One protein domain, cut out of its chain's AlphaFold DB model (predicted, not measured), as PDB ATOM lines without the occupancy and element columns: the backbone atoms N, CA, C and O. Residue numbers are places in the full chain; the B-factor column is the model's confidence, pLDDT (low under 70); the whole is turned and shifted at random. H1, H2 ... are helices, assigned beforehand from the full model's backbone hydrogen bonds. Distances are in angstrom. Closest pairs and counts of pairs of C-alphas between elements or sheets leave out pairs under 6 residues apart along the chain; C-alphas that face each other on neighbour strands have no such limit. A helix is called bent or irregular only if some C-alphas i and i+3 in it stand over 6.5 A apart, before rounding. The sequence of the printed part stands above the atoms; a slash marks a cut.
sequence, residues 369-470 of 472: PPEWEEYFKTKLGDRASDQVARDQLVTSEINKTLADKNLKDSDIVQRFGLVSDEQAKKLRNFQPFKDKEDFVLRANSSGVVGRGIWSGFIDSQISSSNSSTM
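AT A GLANCE: This is residues 369 to 470 of the 472 residues of an uncharacterized protein of Oscillatoriales cyanobacterium SpSt-402 (UniProt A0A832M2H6). Two long helices, H6 and H2, run nearly at right angles through the middle, with the short helices H3, H4 and H5 gathered on one side and the kinked H1 on the other, packed on both. The printed part has 102 residues with six named helices, H1 to H6 in order, and no named strand; the class is all helix, mostly crossed. The whole is compact and rounded, with a radius of gyration of the C-alphas of 13.3 A and spans of 37, 31 and 23 A.

IN THESE COORDINATES: H6, residues 450 to 469, is 29.6 A long, from C-alpha 450 at (-33.270, -34.811, 12.075) to C-alpha 469 at (-14.235, -43.505, 33.010). H2, residues 387 to 403, is 24.0 A long. H1, residues 370 to 385, begins at (-13.693, -30.203, 21.231) and is irregular: C-alphas 379 and 382 are 9.5 A apart, with a kink of 120 degrees near residue 379. H3 is residues 409 to 416, H4 421 to 429 and H5 436 to 445.

HOW THE PARTS SIT: H6 and H2 are the hubs, touching four helices each. They only just touch, with 3 pairs of C-alphas within 8 A, about perpendicular at 81 degrees; the closest C-alphas, of Val 394 and Ile 458, are 7.4 A apart. H6 touches H3 with residues 453 to 461 alone, closest at C-alphas 416 and 457, 4.7 A. H6 touches H5 at C-alphas 440 and 450, the closest, 4.2 A. H1 touches H6, closest at C-alphas 375 and 462, 6.6 A. H3 touches H4, about perpendicular at 80 degrees, closest at C-alphas 409 and 421, 5.3 A. H1 is apart from H3, H4 and H5. Every O i to N i+4 pair is within hydrogen-bond range in H2, H3, H4 and H5; in H1 8 of 12 are, in H6 15 of 16.

THE WHOLE: The C-alphas farthest apart, of Asp 382 and Glu 422, are 38.5 A apart. The printed part has no cut and no long link. Mean pLDDT of the printed part is 73.1; 37 residues are under 70, among them 382 to 389 and 443 to 456.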
ATOM      1  N   PRO A 369     -18.021 -29.372  19.201       53.00
ATOM      2  CA  PRO A 369     -17.367 -29.215  20.490       53.00
ATOM      3  C   PRO A 369     -16.029 -29.972  20.471       53.00
ATOM      4  O   PRO A 369     -15.966 -31.039  19.853       53.00
ATOM      5  N   PRO A 370     -14.967 -29.481  21.133       58.03
ATOM      6  CA  PRO A 370     -13.693 -30.203  21.231       58.03
ATOM      7  C   PRO A 370     -13.869 -31.667  21.672       58.03
ATOM      8  O   PRO A 370     -13.176 -32.563  21.197       58.03
ATOM      9  N   GLU A 371     -14.879 -31.921  22.504       62.34
ATOM     10  CA  GLU A 371     -15.270 -33.246  22.998       62.34
ATOM     11  C   GLU A 371     -15.668 -34.216  21.870       62.34
ATOM     12  O   GLU A 371     -15.430 -35.420  21.954       62.34
ATOM     13  N   TRP A 372     -16.251 -33.708  20.779       70.00
ATOM     14  CA  TRP A 372     -16.578 -34.523  19.609       70.00
ATOM     15  C   TRP A 372     -15.315 -34.945  18.874       70.00
ATOM     16  O   TRP A 372     -15.220 -36.080  18.418       70.00
ATOM     17  N   GLU A 373     -14.351 -34.039  18.739       69.44
ATOM     18  CA  GLU A 373     -13.092 -34.326  18.061       69.44
ATOM     19  C   GLU A 373     -12.313 -35.419  18.801       69.44
ATOM     20  O   GLU A 373     -11.853 -36.372  18.173       69.44
ATOM     21  N   GLU A 374     -12.275 -35.365  20.133       73.44
ATOM     22  CA  GLU A 374     -11.699 -36.421  20.973       73.44
ATOM     23  C   GLU A 374     -12.461 -37.752  20.854       73.44
ATOM     24  O   GLU A 374     -11.847 -38.811  20.680       73.44
ATOM     25  N   TYR A 375     -13.798 -37.714  20.848       80.38
ATOM     26  CA  TYR A 375     -14.633 -38.895  20.617       80.38
ATOM     27  C   TYR A 375     -14.337 -39.557  19.264       80.38
ATOM     28  O   TYR A 375     -14.077 -40.763  19.195       80.38
ATOM     29  N   PHE A 376     -14.319 -38.779  18.178       79.31
ATOM     30  CA  PHE A 376     -14.038 -39.304  16.843       79.31
ATOM     31  C   PHE A 376     -12.591 -39.773  16.712       79.31
ATOM     32  O   PHE A 376     -12.365 -40.820  16.112       79.31
ATOM     33  N   LYS A 377     -11.623 -39.081  17.322       81.88
ATOM     34  CA  LYS A 377     -10.220 -39.515  17.368       81.88
ATOM     35  C   LYS A 377     -10.067 -40.859  18.070       81.88
ATOM     36  O   LYS A 377      -9.367 -41.733  17.567       81.88
ATOM     37  N   THR A 378     -10.791 -41.067  19.167       83.06
ATOM     38  CA  THR A 378     -10.789 -42.335  19.909       83.06
ATOM     39  C   THR A 378     -11.412 -43.481  19.105       83.06
ATOM     40  O   THR A 378     -10.956 -44.618  19.191       83.06
ATOM     41  N   LYS A 379     -12.452 -43.207  18.307       81.81
ATOM     42  CA  LYS A 379     -13.190 -44.238  17.553       81.81
ATOM     43  C   LYS A 379     -12.640 -44.516  16.151       81.81
ATOM     44  O   LYS A 379     -12.791 -45.631  15.662       81.81
ATOM     45  N   LEU A 380     -12.052 -43.518  15.494       76.31
ATOM     46  CA  LEU A 380     -11.652 -43.567  14.081       76.31
ATOM     47  C   LEU A 380     -10.149 -43.369  13.854       76.31
ATOM     48  O   LEU A 380      -9.695 -43.544  12.721       76.31
ATOM     49  N   GLY A 381      -9.379 -43.010  14.886       80.81
ATOM     50  CA  GLY A 381      -7.949 -42.725  14.760       80.81
ATOM     51  C   GLY A 381      -7.686 -41.638  13.719       80.81
ATOM     52  O   GLY A 381      -8.323 -40.584  13.734       80.81
ATOM     53  N   ASP A 382      -6.803 -41.923  12.764       69.31
ATOM     54  CA  ASP A 382      -6.419 -40.993  11.692       69.31
ATOM     55  C   ASP A 382      -7.580 -40.620  10.755       69.31
ATOM     56  O   ASP A 382      -7.531 -39.604  10.066       69.31
ATOM     57  N   ARG A 383      -8.665 -41.407  10.740       60.69
ATOM     58  CA  ARG A 383      -9.873 -41.112   9.951       60.69
ATOM     59  C   ARG A 383     -10.844 -40.175  10.668       60.69
ATOM     60  O   ARG A 383     -11.899 -39.865  10.123       60.69
ATOM     61  N   ALA A 384     -10.514 -39.703  11.869       57.81
ATOM     62  CA  ALA A 384     -11.366 -38.792  12.629       57.81
ATOM     63  C   ALA A 384     -11.574 -37.431  11.953       57.81
ATOM     64  O   ALA A 384     -12.589 -36.792  12.208       57.81
ATOM     65  N   SER A 385     -10.662 -36.997  11.079       51.41
ATOM     66  CA  SER A 385     -10.815 -35.769  10.287       51.41
ATOM     67  C   SER A 385     -11.631 -35.959   9.000       51.41
ATOM     68  O   SER A 385     -12.023 -34.973   8.380       51.41
ATOM     69  N   ASP A 386     -11.897 -37.203   8.583       57.09
ATOM     70  CA  ASP A 386     -12.698 -37.521   7.397       57.09
ATOM     71  C   ASP A 386     -14.194 -37.462   7.741       57.09
ATOM     72  O   ASP A 386     -14.733 -38.304   8.462       57.09
ATOM     73  N   GLN A 387     -14.885 -36.458   7.198       57.78
ATOM     74  CA  GLN A 387     -16.309 -36.239   7.445       57.78
ATOM     75  C   GLN A 387     -17.178 -37.427   7.002       57.78
ATOM     76  O   GLN A 387     -18.160 -37.739   7.675       57.78
ATOM     77  N   VAL A 388     -16.804 -38.125   5.926       64.00
ATOM     78  CA  VAL A 388     -17.530 -39.309   5.448       64.00
ATOM     79  C   VAL A 388     -17.359 -40.456   6.439       64.00
ATOM     80  O   VAL A 388     -18.337 -41.119   6.779       64.00
ATOM     81  N   ALA A 389     -16.146 -40.662   6.960       66.62
ATOM     82  CA  ALA A 389     -15.884 -41.680   7.976       66.62
ATOM     83  C   ALA A 389     -16.640 -41.399   9.286       66.62
ATOM     84  O   ALA A 389     -17.228 -42.312   9.869       66.62
ATOM     85  N   ARG A 390     -16.683 -40.134   9.722       77.12
ATOM     86  CA  ARG A 390     -17.475 -39.706  10.887       77.12
ATOM     87  C   ARG A 390     -18.961 -39.964  10.676       77.12
ATOM     88  O   ARG A 390     -19.610 -40.538  11.548       77.12
ATOM     89  N   ASP A 391     -19.495 -39.574   9.522       76.12
ATOM     90  CA  ASP A 391     -20.918 -39.726   9.241       76.12
ATOM     91  C   ASP A 391     -21.318 -41.204   9.086       76.12
ATOM     92  O   ASP A 391     -22.386 -41.608   9.550       76.12
ATOM     93  N   GLN A 392     -20.436 -42.041   8.538       79.62
ATOM     94  CA  GLN A 392     -20.614 -43.495   8.501       79.62
ATOM     95  C   GLN A 392     -20.615 -44.117   9.902       79.62
ATOM     96  O   GLN A 392     -21.486 -44.938  10.194       79.62
ATOM     97  N   LEU A 393     -19.689 -43.709  10.779       86.69
ATOM     98  CA  LEU A 393     -19.653 -44.178  12.166       86.69
ATOM     99  C   LEU A 393     -20.952 -43.837  12.894       86.69
ATOM    100  O   LEU A 393     -21.578 -44.713  13.484       86.69
ATOM    101  N   VAL A 394     -21.381 -42.575  12.827       86.62
ATOM    102  CA  VAL A 394     -22.599 -42.128  13.512       86.62
ATOM    103  C   VAL A 394     -23.832 -42.832  12.944       86.62
ATOM    104  O   VAL A 394     -24.639 -43.336  13.718       86.62
ATOM    105  N   THR A 395     -23.950 -42.969  11.617       88.19
ATOM    106  CA  THR A 395     -25.046 -43.739  10.992       88.19
ATOM    107  C   THR A 395     -25.068 -45.184  11.495       88.19
ATOM    108  O   THR A 395     -26.133 -45.729  11.790       88.19
ATOM    109  N   SER A 396     -23.896 -45.816  11.614       89.31
ATOM    110  CA  SER A 396     -23.765 -47.189  12.103       89.31
ATOM    111  C   SER A 396     -24.220 -47.324  13.559       89.31
ATOM    112  O   SER A 396     -25.046 -48.185  13.863       89.31
ATOM    113  N   GLU A 397     -23.756 -46.440  14.442       89.88
ATOM    114  CA  GLU A 397     -24.118 -46.440  15.864       89.88
ATOM    115  C   GLU A 397     -25.606 -46.117  16.087       89.88
ATOM    116  O   GLU A 397     -26.259 -46.729  16.939       89.88
ATOM    117  N   ILE A 398     -26.184 -45.222  15.278       90.56
ATOM    118  CA  ILE A 398     -27.625 -44.937  15.279       90.56
ATOM    119  C   ILE A 398     -28.419 -46.190  14.900       90.56
ATOM    120  O   ILE A 398     -29.316 -46.593  15.642       90.56
ATOM    121  N   ASN A 399     -28.075 -46.832  13.778       91.69
ATOM    122  CA  ASN A 399     -28.741 -48.056  13.327       91.69
ATOM    123  C   ASN A 399     -28.625 -49.171  14.371       91.69
ATOM    124  O   ASN A 399     -29.602 -49.859  14.650       91.69
ATOM    125  N   LYS A 400     -27.455 -49.323  14.996       91.50
ATOM    126  CA  LYS A 400     -27.232 -50.302  16.062       91.50
ATOM    127  C   LYS A 400     -28.111 -50.025  17.283       91.50
ATOM    128  O   LYS A 400     -28.741 -50.943  17.797       91.50
ATOM    129  N   THR A 401     -28.180 -48.768  17.720       89.38
ATOM    130  CA  THR A 401     -28.967 -48.363  18.896       89.38
ATOM    131  C   THR A 401     -30.464 -48.574  18.671       89.38
ATOM    132  O   THR A 401     -31.164 -49.054  19.558       89.38
ATOM    133  N   LEU A 402     -30.970 -48.239  17.483       89.56
ATOM    134  CA  LEU A 402     -32.392 -48.388  17.163       89.56
ATOM    135  C   LEU A 402     -32.785 -49.850  16.893       89.56
ATOM    136  O   LEU A 402     -33.934 -50.226  17.152       89.56
ATOM    137  N   ALA A 403     -31.853 -50.681  16.414       88.88
ATOM    138  CA  ALA A 403     -32.092 -52.095  16.129       88.88
ATOM    139  C   ALA A 403     -32.066 -52.970  17.389       88.88
ATOM    140  O   ALA A 403     -32.585 -54.090  17.371       88.88
ATOM    141  N   ASP A 404     -31.483 -52.473  18.482       88.94
ATOM    142  CA  ASP A 404     -31.450 -53.176  19.757       88.94
ATOM    143  C   ASP A 404     -32.862 -53.285  20.349       88.94
ATOM    144  O   ASP A 404     -33.479 -52.295  20.750       88.94
ATOM    145  N   LYS A 405     -33.377 -54.515  20.405       84.31
ATOM    146  CA  LYS A 405     -34.708 -54.832  20.940       84.31
ATOM    147  C   LYS A 405     -34.779 -54.736  22.466       84.31
ATOM    148  O   LYS A 405     -35.881 -54.726  23.004       84.31
ATOM    149  N   ASN A 406     -33.636 -54.670  23.151       87.06
ATOM    150  CA  ASN A 406     -33.566 -54.587  24.607       87.06
ATOM    151  C   ASN A 406     -33.639 -53.141  25.122       87.06
ATOM    152  O   ASN A 406     -33.913 -52.933  26.303       87.06
ATOM    153  N   LEU A 407     -33.431 -52.141  24.255       86.88
ATOM    154  CA  LEU A 407     -33.598 -50.725  24.593       86.88
ATOM    155  C   LEU A 407     -35.080 -50.334  24.600       86.88
ATOM    156  O   LEU A 407     -35.801 -50.577  23.623       86.88
ATOM    157  N   LYS A 408     -35.546 -49.687  25.674       89.56
ATOM    158  CA  LYS A 408     -36.914 -49.151  25.721       89.56
ATOM    159  C   LYS A 408     -37.008 -47.876  24.891       89.56
ATOM    160  O   LYS A 408     -36.020 -47.172  24.692       89.56
ATOM    161  N   ASP A 409     -38.216 -47.550  24.436       86.12
ATOM    162  CA  ASP A 409     -38.447 -46.317  23.676       86.12
ATOM    163  C   ASP A 409     -38.079 -45.074  24.508       86.12
ATOM    164  O   ASP A 409     -37.482 -44.149  23.967       86.12
ATOM    165  N   SER A 410     -38.285 -45.101  25.830       83.06
ATOM    166  CA  SER A 410     -37.847 -44.039  26.748       83.06
ATOM    167  C   SER A 410     -36.322 -43.855  26.793       83.06
ATOM    168  O   SER A 410     -35.836 -42.731  26.924       83.06
ATOM    169  N   ASP A 411     -35.549 -44.932  26.636       84.44
ATOM    170  CA  ASP A 411     -34.083 -44.861  26.571       84.44
ATOM    171  C   ASP A 411     -33.622 -44.277  25.227       84.44
ATOM    172  O   ASP A 411     -32.639 -43.541  25.157       84.44
ATOM    173  N   ILE A 412     -34.358 -44.565  24.147       83.75
ATOM    174  CA  ILE A 412     -34.141 -43.948  22.832       83.75
ATOM    175  C   ILE A 412     -34.464 -42.457  22.896       83.75
ATOM    176  O   ILE A 412     -33.689 -41.654  22.383       83.75
ATOM    177  N   VAL A 413     -35.550 -42.065  23.566       77.44
ATOM    178  CA  VAL A 413     -35.891 -40.652  23.774       77.44
ATOM    179  C   VAL A 413     -34.724 -39.900  24.413       77.44
ATOM    180  O   VAL A 413     -34.318 -38.866  23.887       77.44
ATOM    181  N   GLN A 414     -34.123 -40.450  25.471       76.81
ATOM    182  CA  GLN A 414     -32.966 -39.836  26.128       76.81
ATOM    183  C   GLN A 414     -31.718 -39.811  25.238       76.81
ATOM    184  O   GLN A 414     -31.075 -38.772  25.113       76.81
ATOM    185  N   ARG A 415     -31.382 -40.929  24.580       79.56
ATOM    186  CA  ARG A 415     -30.175 -41.037  23.740       79.56
ATOM    187  C   ARG A 415     -30.209 -40.143  22.506       79.56
ATOM    188  O   ARG A 415     -29.156 -39.740  22.029       79.56
ATOM    189  N   PHE A 416     -31.393 -39.863  21.977       77.50
ATOM    190  CA  PHE A 416     -31.583 -39.094  20.748       77.50
ATOM    191  C   PHE A 416     -32.133 -37.678  21.001       77.50
ATOM    192  O   PHE A 416     -32.317 -36.924  20.046       77.50
ATOM    193  N   GLY A 417     -32.399 -37.308  22.261       69.31
ATOM    194  CA  GLY A 417     -32.977 -36.010  22.624       69.31
ATOM    195  C   GLY A 417     -34.377 -35.789  22.037       69.31
ATOM    196  O   GLY A 417     -34.686 -34.694  21.569       69.31
ATOM    197  N   LEU A 418     -35.200 -36.841  21.991       72.06
ATOM    198  CA  LEU A 418     -36.568 -36.775  21.464       72.06
ATOM    199  C   LEU A 418     -37.533 -36.212  22.518       72.06
ATOM    200  O   LEU A 418     -37.208 -36.115  23.697       72.06
ATOM    201  N   VAL A 419     -38.742 -35.851  22.090       68.94
ATOM    202  CA  VAL A 419     -39.765 -35.249  22.963       68.94
ATOM    203  C   VAL A 419     -40.753 -36.299  23.489       68.94
ATOM    204  O   VAL A 419     -41.388 -36.082  24.519       68.94
ATOM    205  N   SER A 420     -40.901 -37.443  22.807       76.25
ATOM    206  CA  SER A 420     -41.831 -38.502  23.222       76.25
ATOM    207  C   SER A 420     -41.475 -39.899  22.703       76.25
ATOM    208  O   SER A 420     -40.853 -40.055  21.648       76.25
ATOM    209  N   ASP A 421     -41.969 -40.929  23.397       80.94
ATOM    210  CA  ASP A 421     -41.848 -42.340  22.994       80.94
ATOM    211  C   ASP A 421     -42.460 -42.612  21.611       80.94
ATOM    212  O   ASP A 421     -42.023 -43.503  20.883       80.94
ATOM    213  N   GLU A 422     -43.464 -41.834  21.201       79.19
ATOM    214  CA  GLU A 422     -44.074 -41.983  19.880       79.19
ATOM    215  C   GLU A 422     -43.109 -41.585  18.752       79.19
ATOM    216  O   GLU A 422     -43.079 -42.227  17.699       79.19
ATOM    217  N   GLN A 423     -42.269 -40.570  18.980       74.06
ATOM    218  CA  GLN A 423     -41.202 -40.201  18.049       74.06
ATOM    219  C   GLN A 423     -40.119 -41.283  17.999       74.06
ATOM    220  O   GLN A 423     -39.655 -41.623  16.911       74.06
ATOM    221  N   ALA A 424     -39.773 -41.882  19.145       83.31
ATOM    222  CA  ALA A 424     -38.827 -42.997  19.207       83.31
ATOM    223  C   ALA A 424     -39.321 -44.213  18.406       83.31
ATOM    224  O   ALA A 424     -38.576 -44.749  17.584       83.31
ATOM    225  N   LYS A 425     -40.600 -44.589  18.550       84.12
ATOM    226  CA  LYS A 425     -41.225 -45.665  17.756       84.12
ATOM    227  C   LYS A 425     -41.197 -45.374  16.261       84.12
ATOM    228  O   LYS A 425     -40.838 -46.243  15.468       84.12
ATOM    229  N   LYS A 426     -41.554 -44.148  15.860       81.44
ATOM    230  CA  LYS A 426     -41.518 -43.727  14.451       81.44
ATOM    231  C   LYS A 426     -40.101 -43.814  13.890       81.44
ATOM    232  O   LYS A 426     -39.913 -44.412  12.836       81.44
ATOM    233  N   LEU A 427     -39.106 -43.302  14.613       81.81
ATOM    234  CA  LEU A 427     -37.703 -43.350  14.201       81.81
ATOM    235  C   LEU A 427     -37.193 -44.794  14.068       81.81
ATOM    236  O   LEU A 427     -36.550 -45.137  13.077       81.81
ATOM    237  N   ARG A 428     -37.556 -45.663  15.017       86.25
ATOM    238  CA  ARG A 428     -37.223 -47.094  15.016       86.25
ATOM    239  C   ARG A 428     -37.845 -47.856  13.842       86.25
ATOM    240  O   ARG A 428     -37.240 -48.807  13.362       86.25
ATOM    241  N   ASN A 429     -39.003 -47.428  13.339       84.44
ATOM    242  CA  ASN A 429     -39.649 -48.037  12.169       84.44
ATOM    243  C   ASN A 429     -38.989 -47.663  10.831       84.44
ATOM    244  O   ASN A 429     -39.220 -48.343   9.835       84.44
ATOM    245  N   PHE A 430     -38.184 -46.597  10.787       79.31
ATOM    246  CA  PHE A 430     -37.524 -46.143   9.557       79.31
ATOM    247  C   PHE A 430     -36.144 -46.759   9.314       79.31
ATOM    248  O   PHE A 430     -35.577 -46.552   8.235       79.31
ATOM    249  N   GLN A 431     -35.618 -47.504  10.287       81.31
ATOM    250  CA  GLN A 431     -34.327 -48.169  10.179       81.31
ATOM    251  C   GLN A 431     -34.380 -49.388   9.225       81.31
ATOM    252  O   GLN A 431     -35.424 -50.037   9.122       81.31
ATOM    253  N   PRO A 432     -33.259 -49.768   8.581       86.81
ATOM    254  CA  PRO A 432     -31.954 -49.113   8.650       86.81
ATOM    255  C   PRO A 432     -31.876 -47.857   7.771       86.81
ATOM    256  O   PRO A 432     -32.460 -47.796   6.687       86.81
ATOM    257  N   PHE A 433     -31.103 -46.875   8.233       86.81
ATOM    258  CA  PHE A 433     -30.751 -45.674   7.477       86.81
ATOM    259  C   PHE A 433     -29.485 -45.910   6.660       86.81
ATOM    260  O   PHE A 433     -28.526 -46.512   7.154       86.81
ATOM    261  N   LYS A 434     -29.483 -45.437   5.414       79.50
ATOM    262  CA  LYS A 434     -28.373 -45.648   4.474       79.50
ATOM    263  C   LYS A 434     -27.185 -44.722   4.741       79.50
ATOM    264  O   LYS A 434     -26.039 -45.154   4.681       79.50
ATOM    265  N   ASP A 435     -27.479 -43.455   4.986       70.12
ATOM    266  CA  ASP A 435     -26.524 -42.371   5.175       70.12
ATOM    267  C   ASP A 435     -27.166 -41.264   6.030       70.12
ATOM    268  O   ASP A 435     -28.325 -41.361   6.453       70.12
ATOM    269  N   LYS A 436     -26.392 -40.219   6.333       73.81
ATOM    270  CA  LYS A 436     -26.830 -39.100   7.172       73.81
ATOM    271  C   LYS A 436     -28.013 -38.358   6.568       73.81
ATOM    272  O   LYS A 436     -28.929 -37.970   7.289       73.81
ATOM    273  N   GLU A 437     -28.007 -38.148   5.262       69.75
ATOM    274  CA  GLU A 437     -29.065 -37.461   4.535       69.75
ATOM    275  C   GLU A 437     -30.370 -38.267   4.575       69.75
ATOM    276  O   GLU A 437     -31.423 -37.689   4.856       69.75
ATOM    277  N   ASP A 438     -30.305 -39.588   4.386       71.81
ATOM    278  CA  ASP A 438     -31.437 -40.511   4.531       71.81
ATOM    279  C   ASP A 438     -31.975 -40.520   5.970       71.81
ATOM    280  O   ASP A 438     -33.189 -40.418   6.176       71.81
ATOM    281  N   PHE A 439     -31.093 -40.532   6.976       79.12
ATOM    282  CA  PHE A 439     -31.487 -40.375   8.377       79.12
ATOM    283  C   PHE A 439     -32.209 -39.047   8.621       79.12
ATOM    284  O   PHE A 439     -33.315 -39.031   9.158       79.12
ATOM    285  N   VAL A 440     -31.616 -37.925   8.208       69.69
ATOM    286  CA  VAL A 440     -32.174 -36.583   8.426       69.69
ATOM    287  C   VAL A 440     -33.533 -36.445   7.749       69.69
ATOM    288  O   VAL A 440     -34.464 -35.915   8.356       69.69
ATOM    289  N   LEU A 441     -33.661 -36.922   6.510       64.50
ATOM    290  CA  LEU A 441     -34.897 -36.852   5.741       64.50
ATOM    291  C   LEU A 441     -36.024 -37.641   6.422       64.50
ATOM    292  O   LEU A 441     -37.120 -37.111   6.619       64.50
ATOM    293  N   ARG A 442     -35.751 -38.884   6.830       72.00
ATOM    294  CA  ARG A 442     -36.747 -39.747   7.478       72.00
ATOM    295  C   ARG A 442     -37.060 -39.307   8.907       72.00
ATOM    296  O   ARG A 442     -38.228 -39.294   9.288       72.00
ATOM    297  N   ALA A 443     -36.072 -38.843   9.669       65.69
ATOM    298  CA  ALA A 443     -36.296 -38.251  10.984       65.69
ATOM    299  C   ALA A 443     -37.190 -36.999  10.886       65.69
ATOM    300  O   ALA A 443     -38.180 -36.897  11.610       65.69
ATOM    301  N   ASN A 444     -36.952 -36.112   9.912       63.44
ATOM    302  CA  ASN A 444     -37.834 -34.964   9.658       63.44
ATOM    303  C   ASN A 444     -39.278 -35.388   9.352       63.44
ATOM    304  O   ASN A 444     -40.218 -34.776   9.860       63.44
ATOM    305  N   SER A 445     -39.469 -36.469   8.589       61.19
ATOM    306  CA  SER A 445     -40.805 -37.011   8.300       61.19
ATOM    307  C   SER A 445     -41.535 -37.555   9.540       61.19
ATOM    308  O   SER A 445     -42.760 -37.643   9.543       61.19
ATOM    309  N   SER A 446     -40.805 -37.850  10.621       57.47
ATOM    310  CA  SER A 446     -41.366 -38.248  11.919       57.47
ATOM    311  C   SER A 446     -41.702 -37.073  12.854       57.47
ATOM    312  O   SER A 446     -42.105 -37.295  13.995       57.47
ATOM    313  N   GLY A 447     -41.596 -35.830  12.365       50.75
ATOM    314  CA  GLY A 447     -41.981 -34.623  13.105       50.75
ATOM    315  C   GLY A 447     -40.903 -34.097  14.055       50.75
ATOM    316  O   GLY A 447     -41.223 -33.412  15.023       50.75
ATOM    317  N   VAL A 448     -39.634 -34.421  13.796       50.81
ATOM    318  CA  VAL A 448     -38.481 -34.030  14.622       50.81
ATOM    319  C   VAL A 448     -37.332 -33.507  13.770       50.81
ATOM    320  O   VAL A 448     -37.146 -33.935  12.639       50.81
ATOM    321  N   VAL A 449     -36.528 -32.584  14.305       52.84
ATOM    322  CA  VAL A 449     -35.410 -31.975  13.567       52.84
ATOM    323  C   VAL A 449     -34.268 -32.988  13.432       52.84
ATOM    324  O   VAL A 449     -33.426 -33.106  14.320       52.84
ATOM    325  N   GLY A 450     -34.198 -33.697  12.303       47.50
ATOM    326  CA  GLY A 450     -33.270 -34.811  12.075       47.50
ATOM    327  C   GLY A 450     -31.795 -34.457  12.275       47.50
ATOM    328  O   GLY A 450     -31.029 -35.248  12.814       47.50
ATOM    329  N   ARG A 451     -31.386 -33.225  11.942       51.41
ATOM    330  CA  ARG A 451     -30.015 -32.752  12.227       51.41
ATOM    331  C   ARG A 451     -29.781 -32.440  13.712       51.41
ATOM    332  O   ARG A 451     -28.651 -32.563  14.171       51.41
ATOM    333  N   GLY A 452     -30.816 -32.040  14.449       54.69
ATOM    334  CA  GLY A 452     -30.747 -31.851  15.901       54.69
ATOM    335  C   GLY A 452     -30.590 -33.188  16.622       54.69
ATOM    336  O   GLY A 452     -29.700 -33.331  17.448       54.69
ATOM    337  N   ILE A 453     -31.358 -34.195  16.202       63.56
ATOM    338  CA  ILE A 453     -31.277 -35.561  16.735       63.56
ATOM    339  C   ILE A 453     -29.910 -36.194  16.482       63.56
ATOM    340  O   ILE A 453     -29.332 -36.803  17.373       63.56
ATOM    341  N   TRP A 454     -29.382 -36.043  15.266       66.19
ATOM    342  CA  TRP A 454     -28.046 -36.529  14.924       66.19
ATOM    343  C   TRP A 454     -26.976 -35.986  15.879       66.19
ATOM    344  O   TRP A 454     -26.080 -36.711  16.296       66.19
ATOM    345  N   SER A 455     -27.095 -34.704  16.233       65.25
ATOM    346  CA  SER A 455     -26.168 -34.023  17.137       65.25
ATOM    347  C   SER A 455     -26.352 -34.500  18.579       65.25
ATOM    348  O   SER A 455     -25.391 -34.935  19.202       65.25
ATOM    349  N   GLY A 456     -27.599 -34.533  19.063       65.38
ATOM    350  CA  GLY A 456     -27.925 -35.019  20.405       65.38
ATOM    351  C   GLY A 456     -27.545 -36.485  20.630       65.38
ATOM    352  O   GLY A 456     -27.166 -36.860  21.736       65.38
ATOM    353  N   PHE A 457     -27.563 -37.307  19.575       78.94
ATOM    354  CA  PHE A 457     -27.035 -38.668  19.631       78.94
ATOM    355  C   PHE A 457     -25.529 -38.692  19.899       78.94
ATOM    356  O   PHE A 457     -25.074 -39.461  20.736       78.94
ATOM    357  N   ILE A 458     -24.743 -37.846  19.232       79.44
ATOM    358  CA  ILE A 458     -23.296 -37.766  19.476       79.44
ATOM    359  C   ILE A 458     -23.028 -37.271  20.905       79.44
ATOM    360  O   ILE A 458     -22.231 -37.878  21.619       79.44
ATOM    361  N   ASP A 459     -23.755 -36.248  21.363       72.56
ATOM    362  CA  ASP A 459     -23.634 -35.716  22.728       72.56
ATOM    363  C   ASP A 459     -23.936 -36.778  23.801       72.56
ATOM    364  O   ASP A 459     -23.253 -36.853  24.830       72.56
ATOM    365  N   SER A 460     -24.921 -37.651  23.565       75.38
ATOM    366  CA  SER A 460     -25.252 -38.736  24.496       75.38
ATOM    367  C   SER A 460     -24.198 -39.849  24.510       75.38
ATOM    368  O   SER A 460     -23.892 -40.393  25.577       75.38
ATOM    369  N   GLN A 461     -23.574 -40.155  23.365       79.88
ATOM    370  CA  GLN A 461     -22.442 -41.089  23.291       79.88
ATOM    371  C   GLN A 461     -21.226 -40.559  24.057       79.88
ATOM    372  O   GLN A 461     -20.560 -41.308  24.770       79.88
ATOM    373  N   ILE A 462     -20.958 -39.258  23.970       77.06
ATOM    374  CA  ILE A 462     -19.866 -38.613  24.709       77.06
ATOM    375  C   ILE A 462     -20.155 -38.622  26.210       77.06
ATOM    376  O   ILE A 462     -19.318 -39.046  27.005       77.06
ATOM    377  N   SER A 463     -21.372 -38.239  26.598       73.94
ATOM    378  CA  SER A 463     -21.791 -38.211  28.004       73.94
ATOM    379  C   SER A 463     -21.698 -39.599  28.656       73.94
ATOM    380  O   SER A 463     -21.190 -39.744  29.769       73.94
ATOM    381  N   SER A 464     -22.128 -40.647  27.947       71.62
ATOM    382  CA  SER A 464     -22.039 -42.037  28.422       71.62
ATOM    383  C   SER A 464     -20.606 -42.587  28.456       71.62
ATOM    384  O   SER A 464     -20.263 -43.347  29.366       71.62
ATOM    385  N   SER A 465     -19.747 -42.156  27.528       62.41
ATOM    386  CA  SER A 465     -18.319 -42.501  27.525       62.41
ATOM    387  C   SER A 465     -17.603 -41.915  28.747       62.41
ATOM    388  O   SER A 465     -16.916 -42.646  29.450       62.41
ATOM    389  N   ASN A 466     -17.855 -40.643  29.076       56.50
ATOM    390  CA  ASN A 466     -17.251 -39.967  30.234       56.50
ATOM    391  C   ASN A 466     -17.745 -40.512  31.583       56.50
ATOM    392  O   ASN A 466     -17.009 -40.508  32.567       56.50
ATOM    393  N   SER A 467     -18.978 -41.021  31.625       46.91
ATOM    394  CA  SER A 467     -19.559 -41.638  32.826       46.91
ATOM    395  C   SER A 467     -18.903 -42.981  33.168       46.91
ATOM    396  O   SER A 467     -18.863 -43.379  34.329       46.91
ATOM    397  N   SER A 468     -18.371 -43.679  32.161       44.28
ATOM    398  CA  SER A 468     -17.738 -44.994  32.320       44.28
ATOM    399  C   SER A 468     -16.299 -44.887  32.843       44.28
ATOM    400  O   SER A 468     -15.815 -45.800  33.505       44.28
ATOM    401  N   THR A 469     -15.628 -43.756  32.602       42.09
ATOM    402  CA  THR A 469     -14.235 -43.505  33.010       42.09
ATOM    403  C   THR A 469     -14.089 -43.074  34.475       42.09
ATOM    404  O   THR A 469     -12.992 -43.141  35.013       42.09
ATOM    405  N   MET A 470     -15.171 -42.647  35.139       34.91
ATOM    406  CA  MET A 470     -15.157 -42.238  36.558       34.91
ATOM    407  C   MET A 470     -15.479 -43.371  37.553       34.91
ATOM    408  O   MET A 470     -15.513 -43.127  38.756       34.91
TER     409      MET A 470